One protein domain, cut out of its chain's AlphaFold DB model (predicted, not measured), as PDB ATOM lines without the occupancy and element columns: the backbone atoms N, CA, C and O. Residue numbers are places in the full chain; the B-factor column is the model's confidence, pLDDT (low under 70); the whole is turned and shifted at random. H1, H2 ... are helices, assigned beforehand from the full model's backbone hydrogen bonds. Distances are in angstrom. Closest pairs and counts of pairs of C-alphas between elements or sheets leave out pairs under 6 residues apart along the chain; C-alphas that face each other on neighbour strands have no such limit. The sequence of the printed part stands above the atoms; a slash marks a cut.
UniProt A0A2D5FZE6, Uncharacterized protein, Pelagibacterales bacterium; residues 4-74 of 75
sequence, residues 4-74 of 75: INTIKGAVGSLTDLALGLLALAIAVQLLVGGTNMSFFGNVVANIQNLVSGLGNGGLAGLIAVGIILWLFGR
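AT A GLANCE: This is residues 4 to 74 of the 75 residues of an uncharacterized protein of Pelagibacterales bacterium (UniProt A0A2D5FZE6). One long helix, H1, and two shorter ones, H2 and H3, make an open, flat, three-sided frame: H2 meets H1 at a corner near H1's last turns, and H3 turns back from H2's far end, leaving the middle empty. The printed part has 71 residues with three named helices, H1, H2, H3 along the chain, and no named strand; the class is all helix. It is loose, with a radius of gyration of the C-alphas of 15.2 A, spanning 39 by 37 by 14 A.

HOW THE PARTS SIT: H1, residues 4 to 32, touches H2, residues 43 to 56, with residues 22 to 29 alone. Their closest C-alphas, of Ile 26 and Val 44, are 6.1 A apart, and their lines are about perpendicular at 76 degrees. H2 touches H3, residues 58 to 72, with residues 53 to 55 alone; the closest C-alphas, of Leu 54 and Gly 61, are 4.4 A apart. They run opposite ways at a steep tilt of 53 degrees. H1 and H3 are apart. In H1, H2 and H3 every O i to N i+4 pair is within hydrogen-bond range.

IN THESE COORDINATES: H1 begins at C-alpha 4, (9.391, 245.548, 14.031), and is 41.2 A long. H2 measures 19.9 A. H3, 21.6 A, ends at C-alpha 72, (17.920, 262.815, 18.066).

THE WHOLE: Residues 4 to 20 and 66 to 74 stand free. The link H1 to H2 is short, H2 to H3 tight. The printed part has no cut, and no printed residue is under 70 in pLDDT.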
ATOM      1  N   ILE A   4       8.380 244.590  13.565       93.44
ATOM      2  CA  ILE A   4       9.391 245.548  14.031       93.44
ATOM      3  C   ILE A   4       9.295 246.885  13.279       93.44
ATOM      4  O   ILE A   4       9.366 247.941  13.903       93.44
ATOM      5  N   ASN A   5       9.089 246.866  11.959       91.56
ATOM      6  CA  ASN A   5       8.965 248.093  11.170       91.56
ATOM      7  C   ASN A   5       7.669 248.851  11.493       91.56
ATOM      8  O   ASN A   5       7.690 250.078  11.563       91.56
ATOM      9  N   THR A   6       6.566 248.139  11.742       93.06
ATOM     10  CA  THR A   6       5.298 248.755  12.165       93.06
ATOM     11  C   THR A   6       5.434 249.422  13.531       93.06
ATOM     12  O   THR A   6       5.041 250.574  13.692       93.06
ATOM     13  N   ILE A   7       6.052 248.738  14.500       93.25
ATOM     14  CA  ILE A   7       6.293 249.291  15.840       93.25
ATOM     15  C   ILE A   7       7.223 250.503  15.760       93.25
ATOM     16  O   ILE A   7       6.932 251.534  16.360       93.25
ATOM     17  N   LYS A   8       8.306 250.427  14.975       91.56
ATOM     18  CA  LYS A   8       9.222 251.559  14.778       91.56
ATOM     19  C   LYS A   8       8.497 252.782  14.203       91.56
ATOM     20  O   LYS A   8       8.717 253.891  14.682       91.56
ATOM     21  N   GLY A   9       7.606 252.585  13.228       91.75
ATOM     22  CA  GLY A   9       6.772 253.657  12.675       91.75
ATOM     23  C   GLY A   9       5.775 254.238  13.686       91.75
ATOM     24  O   GLY A   9       5.634 255.458  13.789       91.75
ATOM     25  N   ALA A  10       5.126 253.386  14.482       93.69
ATOM     26  CA  ALA A  10       4.201 253.812  15.533       93.69
ATOM     27  C   ALA A  10       4.909 254.633  16.627       93.69
ATOM     28  O   ALA A  10       4.419 255.687  17.020       93.69
ATOM     29  N   VAL A  11       6.094 254.205  17.076       93.50
ATOM     30  CA  VAL A  11       6.893 254.947  18.066       93.50
ATOM     31  C   VAL A  11       7.345 256.295  17.509       93.50
ATOM     32  O   VAL A  11       7.269 257.295  18.220       93.50
ATOM     33  N   GLY A  12       7.780 256.348  16.247       92.06
ATOM     34  CA  GLY A  12       8.179 257.602  15.604       92.06
ATOM     35  C   GLY A  12       7.028 258.606  15.535       92.06
ATOM     36  O   GLY A  12       7.147 259.713  16.051       92.06
ATOM     37  N   SER A  13       5.885 258.186  14.991       93.44
ATOM     38  CA  SER A  13       4.692 259.040  14.880       93.44
ATOM     39  C   SER A  13       4.145 259.492  16.238       93.44
ATOM     40  O   SER A  13       3.797 260.661  16.401       93.44
ATOM     41  N   LEU A  14       4.125 258.607  17.239       94.50
ATOM     42  CA  LEU A  14       3.718 258.970  18.596       94.50
ATOM     43  C   LEU A  14       4.701 259.953  19.246       94.50
ATOM     44  O   LEU A  14       4.274 260.857  19.959       94.50
ATOM     45  N   THR A  15       6.002 259.806  18.984       93.81
ATOM     46  CA  THR A  15       7.033 260.726  19.485       93.81
ATOM     47  C   THR A  15       6.880 262.110  18.864       93.81
ATOM     48  O   THR A  15       6.917 263.100  19.588       93.81
ATOM     49  N   ASP A  16       6.662 262.203  17.551       92.69
ATOM     50  CA  ASP A  16       6.445 263.491  16.884       92.69
ATOM     51  C   ASP A  16       5.160 264.175  17.392       92.69
ATOM     52  O   ASP A  16       5.170 265.377  17.671       92.69
ATOM     53  N   LEU A  17       4.084 263.410  17.622       95.25
ATOM     54  CA  LEU A  17       2.873 263.921  18.270       95.25
ATOM     55  C   LEU A  17       3.159 264.421  19.695       95.25
ATOM     56  O   LEU A  17       2.749 265.522  20.056       95.25
ATOM     57  N   ALA A  18       3.883 263.641  20.501       93.06
ATOM     58  CA  ALA A  18       4.235 264.009  21.869       93.06
ATOM     59  C   ALA A  18       5.098 265.278  21.923       93.06
ATOM     60  O   ALA A  18       4.854 266.131  22.772       93.06
ATOM     61  N   LEU A  19       6.056 265.441  21.005       93.38
ATOM     62  CA  LEU A  19       6.871 266.652  20.877       93.38
ATOM     63  C   LEU A  19       6.017 267.873  20.510       93.38
ATOM     64  O   LEU A  19       6.204 268.942  21.091       93.38
ATOM     65  N   GLY A  20       5.049 267.713  19.602       94.50
ATOM     66  CA  GLY A  20       4.081 268.762  19.273       94.50
ATOM     67  C   GLY A  20       3.221 269.168  20.473       94.50
ATOM     68  O   GLY A  20       3.051 270.358  20.745       94.50
ATOM     69  N   LEU A  21       2.735 268.190  21.244       93.69
ATOM     70  CA  LEU A  21       1.989 268.440  22.480       93.69
ATOM     71  C   LEU A  21       2.856 269.113  23.554       93.69
ATOM     72  O   LEU A  21       2.374 270.007  24.243       93.69
ATOM     73  N   LEU A  22       4.133 268.738  23.667       94.31
ATOM     74  CA  LEU A  22       5.106 269.378  24.556       94.31
ATOM     75  C   LEU A  22       5.304 270.852  24.194       94.31
ATOM     76  O   LEU A  22       5.241 271.709  25.072       94.31
ATOM     77  N   ALA A  23       5.487 271.159  22.908       94.81
ATOM     78  CA  ALA A  23       5.631 272.532  22.430       94.81
ATOM     79  C   ALA A  23       4.380 273.375  22.729       94.81
ATOM     80  O   ALA A  23       4.492 274.490  23.243       94.81
ATOM     81  N   LEU A  24       3.187 272.823  22.473       94.25
ATOM     82  CA  LEU A  24       1.923 273.479  22.805       94.25
ATOM     83  C   LEU A  24       1.789 273.716  24.314       94.25
ATOM     84  O   LEU A  24       1.425 274.814  24.733       94.25
ATOM     85  N   ALA A  25       2.110 272.713  25.131       93.62
ATOM     86  CA  ALA A  25       2.036 272.819  26.580       93.62
ATOM     87  C   ALA A  25       2.957 273.923  27.114       93.62
ATOM     88  O   ALA A  25       2.516 274.731  27.925       93.62
ATOM     89  N   ILE A  26       4.193 274.024  26.615       94.19
ATOM     90  CA  ILE A  26       5.123 275.101  26.989       94.19
ATOM     91  C   ILE A  26       4.522 276.473  26.662       94.19
ATOM     92  O   ILE A  26       4.520 277.357  27.520       94.19
ATOM     93  N   ALA A  27       3.978 276.646  25.453       94.00
ATOM     94  CA  ALA A  27       3.386 277.912  25.028       94.00
ATOM     95  C   ALA A  27       2.190 278.310  25.906       94.00
ATOM     96  O   ALA A  27       2.145 279.425  26.420       94.00
ATOM     97  N   VAL A  28       1.248 277.390  26.134       93.31
ATOM     98  CA  VAL A  28       0.072 277.656  26.975       93.31
ATOM     99  C   VAL A  28       0.494 277.934  28.413       93.31
ATOM    100  O   VAL A  28      -0.009 278.878  29.016       93.31
ATOM    101  N   GLN A  29       1.437 277.167  28.964       92.56
ATOM    102  CA  GLN A  29       1.865 277.317  30.353       92.56
ATOM    103  C   GLN A  29       2.496 278.683  30.605       92.56
ATOM    104  O   GLN A  29       2.316 279.252  31.680       92.56
ATOM    105  N   LEU A  30       3.207 279.223  29.617       92.31
ATOM    106  CA  LEU A  30       3.780 280.560  29.695       92.31
ATOM    107  C   LEU A  30       2.698 281.653  29.730       92.31
ATOM    108  O   LEU A  30       2.898 282.677  30.373       92.31
ATOM    109  N   LEU A  31       1.550 281.425  29.079       91.88
ATOM    110  CA  LEU A  31       0.424 282.364  29.053       91.88
ATOM    111  C   LEU A  31      -0.422 282.313  30.329       91.88
ATOM    112  O   LEU A  31      -0.775 283.355  30.872       91.88
ATOM    113  N   VAL A  32      -0.775 281.111  30.797       90.44
ATOM    114  CA  VAL A  32      -1.690 280.946  31.943       90.44
ATOM    115  C   VAL A  32      -0.961 280.838  33.284       90.44
ATOM    116  O   VAL A  32      -1.578 280.998  34.335       90.44
ATOM    117  N   GLY A  33       0.348 280.590  33.271       85.75
ATOM    118  CA  GLY A  33       1.139 280.278  34.458       85.75
ATOM    119  C   GLY A  33       0.984 278.818  34.903       85.75
ATOM    120  O   GLY A  33      -0.064 278.195  34.738       85.75
ATOM    121  N   GLY A  34       2.041 278.258  35.501       82.69
ATOM    122  CA  GLY A  34       2.103 276.830  35.856       82.69
ATOM    123  C   GLY A  34       1.018 276.355  36.830       82.69
ATOM    124  O   GLY A  34       0.566 275.222  36.718       82.69
ATOM    125  N   THR A  35       0.560 277.214  37.745       84.38
ATOM    126  CA  THR A  35      -0.469 276.867  38.743       84.38
ATOM    127  C   THR A  35      -1.874 276.752  38.143       84.38
ATOM    128  O   THR A  35      -2.700 276.010  38.663       84.38
ATOM    129  N   ASN A  36      -2.149 277.447  37.034       83.88
ATOM    130  CA  ASN A  36      -3.468 277.457  36.388       83.88
ATOM    131  C   ASN A  36      -3.607 276.376  35.301       83.88
ATOM    132  O   ASN A  36      -4.648 276.262  34.654       83.88
ATOM    133  N   MET A  37      -2.560 275.581  35.072       83.62
ATOM    134  CA  MET A  37      -2.528 274.552  34.042       83.62
ATOM    135  C   MET A  37      -2.925 273.182  34.614       83.62
ATOM    136  O   MET A  37      -2.124 272.508  35.253       83.62
ATOM    137  N   SER A  38      -4.156 272.733  34.334       79.31
ATOM    138  CA  SER A  38      -4.688 271.465  34.873       79.31
ATOM    139  C   SER A  38      -4.364 270.214  34.042       79.31
ATOM    140  O   SER A  38      -4.385 269.120  34.595       79.31
ATOM    141  N   PHE A  39      -4.116 270.338  32.731       80.12
ATOM    142  CA  PHE A  39      -4.025 269.176  31.825       80.12
ATOM    143  C   PHE A  39      -2.589 268.678  31.586       80.12
ATOM    144  O   PHE A  39      -2.356 267.475  31.562       80.12
ATOM    145  N   PHE A  40      -1.617 269.585  31.436       82.62
ATOM    146  CA  PHE A  40      -0.229 269.225  31.100       82.62
ATOM    147  C   PHE A  40       0.731 269.230  32.307       82.62
ATOM    148  O   PHE A  40       1.887 268.831  32.174       82.62
ATOM    149  N   GLY A  41       0.271 269.660  33.489       85.69
ATOM    150  CA  GLY A  41       1.122 269.854  34.667       85.69
ATOM    151  C   GLY A  41       2.143 270.988  34.490       85.69
ATOM    152  O   GLY A  41       1.978 271.865  33.647       85.69
ATOM    153  N   ASN A  42       3.214 270.979  35.292       90.75
ATOM    154  CA  ASN A  42       4.266 272.001  35.232       90.75
ATOM    155  C   ASN A  42       5.410 271.587  34.285       90.75
ATOM    156  O   ASN A  42       6.512 271.238  34.713       90.75
ATOM    157  N   VAL A  43       5.137 271.622  32.982       93.19
ATOM    158  CA  VAL A  43       6.074 271.256  31.908       93.19
ATOM    159  C   VAL A  43       7.336 272.117  31.930       93.19
ATOM    160  O   VAL A  43       8.442 271.588  31.831       93.19
ATOM    161  N   VAL A  44       7.198 273.433  32.116       92.44
ATOM    162  CA  VAL A  44       8.350 274.349  32.154       92.44
ATOM    163  C   VAL A  44       9.296 274.009  33.312       92.44
ATOM    164  O   VAL A  44      10.505 273.918  33.093       92.44
ATOM    165  N   ALA A  45       8.780 273.753  34.520       93.44
ATOM    166  CA  ALA A  45       9.625 273.354  35.647       93.44
ATOM    167  C   ALA A  45      10.275 271.983  35.426       93.44
ATOM    168  O   ALA A  45      11.437 271.801  35.776       93.44
ATOM    169  N   ASN A  46       9.578 271.032  34.798       93.88
ATOM    170  CA  ASN A  46      10.160 269.727  34.475       93.88
ATOM    171  C   ASN A  46      11.371 269.862  33.538       93.88
ATOM    172  O   ASN A  46      12.393 269.211  33.759       93.88
ATOM    173  N   ILE A  47      11.291 270.744  32.536       94.31
ATOM    174  CA  ILE A  47      12.418 271.041  31.638       94.31
ATOM    175  C   ILE A  47      13.558 271.710  32.408       94.31
ATOM    176  O   ILE A  47      14.707 271.296  32.273       94.31
ATOM    177  N   GLN A  48      13.259 272.708  33.242       95.06
ATOM    178  CA  GLN A  48      14.277 273.375  34.060       95.06
ATOM    179  C   GLN A  48      14.989 272.393  34.996       95.06
ATOM    180  O   GLN A  48      16.212 272.426  35.093       95.06
ATOM    181  N   ASN A  49      14.251 271.480  35.629       96.62
ATOM    182  CA  ASN A  49      14.809 270.450  36.503       96.62
ATOM    183  C   ASN A  49      15.706 269.476  35.736       96.62
ATOM    184  O   ASN A  49      16.782 269.135  36.222       96.62
ATOM    185  N   LEU A  50      15.302 269.064  34.530       95.06
ATOM    186  CA  LEU A  50      16.137 268.234  33.663       95.06
ATOM    187  C   LEU A  50      17.443 268.954  33.304       95.06
ATOM    188  O   LEU A  50      18.521 268.396  33.484       95.06
ATOM    189  N   VAL A  51      17.355 270.201  32.833       95.25
ATOM    190  CA  VAL A  51      18.526 271.007  32.449       95.25
ATOM    191  C   VAL A  51      19.440 271.257  33.648       95.25
ATOM    192  O   VAL A  51      20.652 271.110  33.530       95.25
ATOM    193  N   SER A  52      18.871 271.573  34.808       97.12
ATOM    194  CA  SER A  52      19.609 271.757  36.059       97.12
ATOM    195  C   SER A  52      20.314 270.469  36.492       97.12
ATOM    196  O   SER A  52      21.503 270.491  36.795       97.12
ATOM    197  N   GLY A  53      19.633 269.320  36.429       96.38
ATOM    198  CA  GLY A  53      20.233 268.018  36.730       96.38
ATOM    199  C   GLY A  53      21.400 267.677  35.801       96.38
ATOM    200  O   GLY A  53      22.435 267.194  36.259       96.38
ATOM    201  N   LEU A  54      21.269 267.988  34.510       95.88
ATOM    202  CA  LEU A  54      22.354 267.837  33.541       95.88
ATOM    203  C   LEU A  54      23.509 268.808  33.833       95.88
ATOM    204  O   LEU A  54      24.661 268.393  33.820       95.88
ATOM    205  N   GLY A  55      23.235 270.073  34.158       94.81
ATOM    206  CA  GLY A  55      24.270 271.054  34.506       94.81
ATOM    207  C   GLY A  55      25.037 270.695  35.784       94.81
ATOM    208  O   GLY A  55      26.269 270.732  35.805       94.81
ATOM    209  N   ASN A  56      24.328 270.267  36.829       97.00
ATOM    210  CA  ASN A  56      24.913 269.897  38.119       97.00
ATOM    211  C   ASN A  56      25.758 268.612  38.054       97.00
ATOM    212  O   ASN A  56      26.602 268.394  38.919       97.00
ATOM    213  N   GLY A  57      25.564 267.773  37.032       93.88
ATOM    214  CA  GLY A  57      26.359 266.565  36.801       93.88
ATOM    215  C   GLY A  57      27.773 266.814  36.253       93.88
ATOM    216  O   GLY A  57      28.526 265.854  36.070       93.88
ATOM    217  N   GLY A  58      28.149 268.063  35.948       94.19
ATOM    218  CA  GLY A  58      29.474 268.409  35.424       94.19
ATOM    219  C   GLY A  58      29.808 267.660  34.127       94.19
ATOM    220  O   GLY A  58      29.026 267.664  33.175       94.19
ATOM    221  N   LEU A  59      30.960 266.977  34.083       96.31
ATOM    222  CA  LEU A  59      31.386 266.209  32.902       96.31
ATOM    223  C   LEU A  59      30.396 265.089  32.538       96.31
ATOM    224  O   LEU A  59      30.110 264.888  31.359       96.31
ATOM    225  N   ALA A  60      29.842 264.383  33.528       96.38
ATOM    226  CA  ALA A  60      28.863 263.324  33.282       96.38
ATOM    227  C   ALA A  60      27.577 263.880  32.649       96.38
ATOM    228  O   ALA A  60      27.014 263.271  31.740       96.38
ATOM    229  N   GLY A  61      27.164 265.074  33.077       96.31
ATOM    230  CA  GLY A  61      26.054 265.808  32.479       96.31
ATOM    231  C   GLY A  61      26.295 266.171  31.014       96.31
ATOM    232  O   GLY A  61      25.431 265.949  30.167       96.31
ATOM    233  N   LEU A  62      27.500 266.646  30.690       96.06
ATOM    234  CA  LEU A  62      27.886 266.975  29.315       96.06
ATOM    235  C   LEU A  62      27.895 265.737  28.403       96.06
ATOM    236  O   LEU A  62      27.412 265.793  27.271       96.06
ATOM    237  N   ILE A  63      28.390 264.603  28.910       96.94
ATOM    238  CA  ILE A  63      28.350 263.316  28.203       96.94
ATOM    239  C   ILE A  63      26.898 262.905  27.937       96.94
ATOM    240  O   ILE A  63      26.565 262.529  26.812       96.94
ATOM    241  N   ALA A  64      26.019 263.018  28.937       96.94
ATOM    242  CA  ALA A  64      24.601 262.702  28.784       96.94
ATOM    243  C   ALA A  64      23.932 263.572  27.705       96.94
ATOM    244  O   ALA A  64      23.243 263.039  26.836       96.94
ATOM    245  N   VAL A  65      24.191 264.885  27.693       95.81
ATOM    246  CA  VAL A  65      23.711 265.795  26.636       95.81
ATOM    247  C   VAL A  65      24.216 265.358  25.259       95.81
ATOM    248  O   VAL A  65      23.426 265.285  24.319       95.81
ATOM    249  N   GLY A  66      25.501 265.016  25.135       95.69
ATOM    250  CA  GLY A  66      26.086 264.541  23.879       95.69
ATOM    251  C   GLY A  66      25.394 263.287  23.335       95.69
ATOM    252  O   GLY A  66      25.074 263.225  22.148       95.69
ATOM    253  N   ILE A  67      25.091 262.320  24.206       95.69
ATOM    254  CA  ILE A  67      24.354 261.103  23.834       95.69
ATOM    255  C   ILE A  67      22.930 261.445  23.377       95.69
ATOM    256  O   ILE A  67      22.486 260.938  22.349       95.69
ATOM    257  N   ILE A  68      22.223 262.319  24.101       93.62
ATOM    258  CA  ILE A  68      20.859 262.744  23.747       93.62
ATOM    259  C   ILE A  68      20.844 263.394  22.358       93.62
ATOM    260  O   ILE A  68      20.062 262.987  21.498       93.62
ATOM    261  N   LEU A  69      21.728 264.365  22.113       93.62
ATOM    262  CA  LEU A  69      21.817 265.049  20.820       93.62
ATOM    263  C   LEU A  69      22.156 264.079  19.685       93.62
ATOM    264  O   LEU A  69      21.558 264.160  18.615       93.62
ATOM    265  N   TRP A  70      23.059 263.125  19.923       94.88
ATOM    266  CA  TRP A  70      23.393 262.097  18.941       94.88
ATOM    267  C   TRP A  70      22.203 261.182  18.613       94.88
ATOM    268  O   TRP A  70      21.995 260.854  17.447       94.88
ATOM    269  N   LEU A  71      21.388 260.806  19.606       90.31
ATOM    270  CA  LEU A  71      20.182 259.994  19.395       90.31
ATOM    271  C   LEU A  71      19.134 260.728  18.548       90.31
ATOM    272  O   LEU A  71      18.594 260.140  17.612       90.31
ATOM    273  N   PHE A  72      18.870 262.005  18.839       84.56
ATOM    274  CA  PHE A  72      17.920 262.815  18.066       84.56
ATOM    275  C   PHE A  72      18.455 263.220  16.688       84.56
ATOM    276  O   PHE A  72      17.669 263.383  15.758       84.56
ATOM    277  N   GLY A  73      19.775 263.337  16.533       84.12
ATOM    278  CA  GLY A  73      20.430 263.550  15.242       84.12
ATOM    279  C   GLY A  73      20.461 262.307  14.348       84.12
ATOM    280  O   GLY A  73      20.812 262.415  13.180       84.12
ATOM    281  N   ARG A  74      20.084 261.131  14.871       75.25
ATOM    282  CA  ARG A  74      20.052 259.856  14.135       75.25
ATOM    283  C   ARG A  74      18.743 259.605  13.375       75.25
ATOM    284  O   ARG A  74      18.502 258.458  12.986       75.25
TER     285      ARG A  74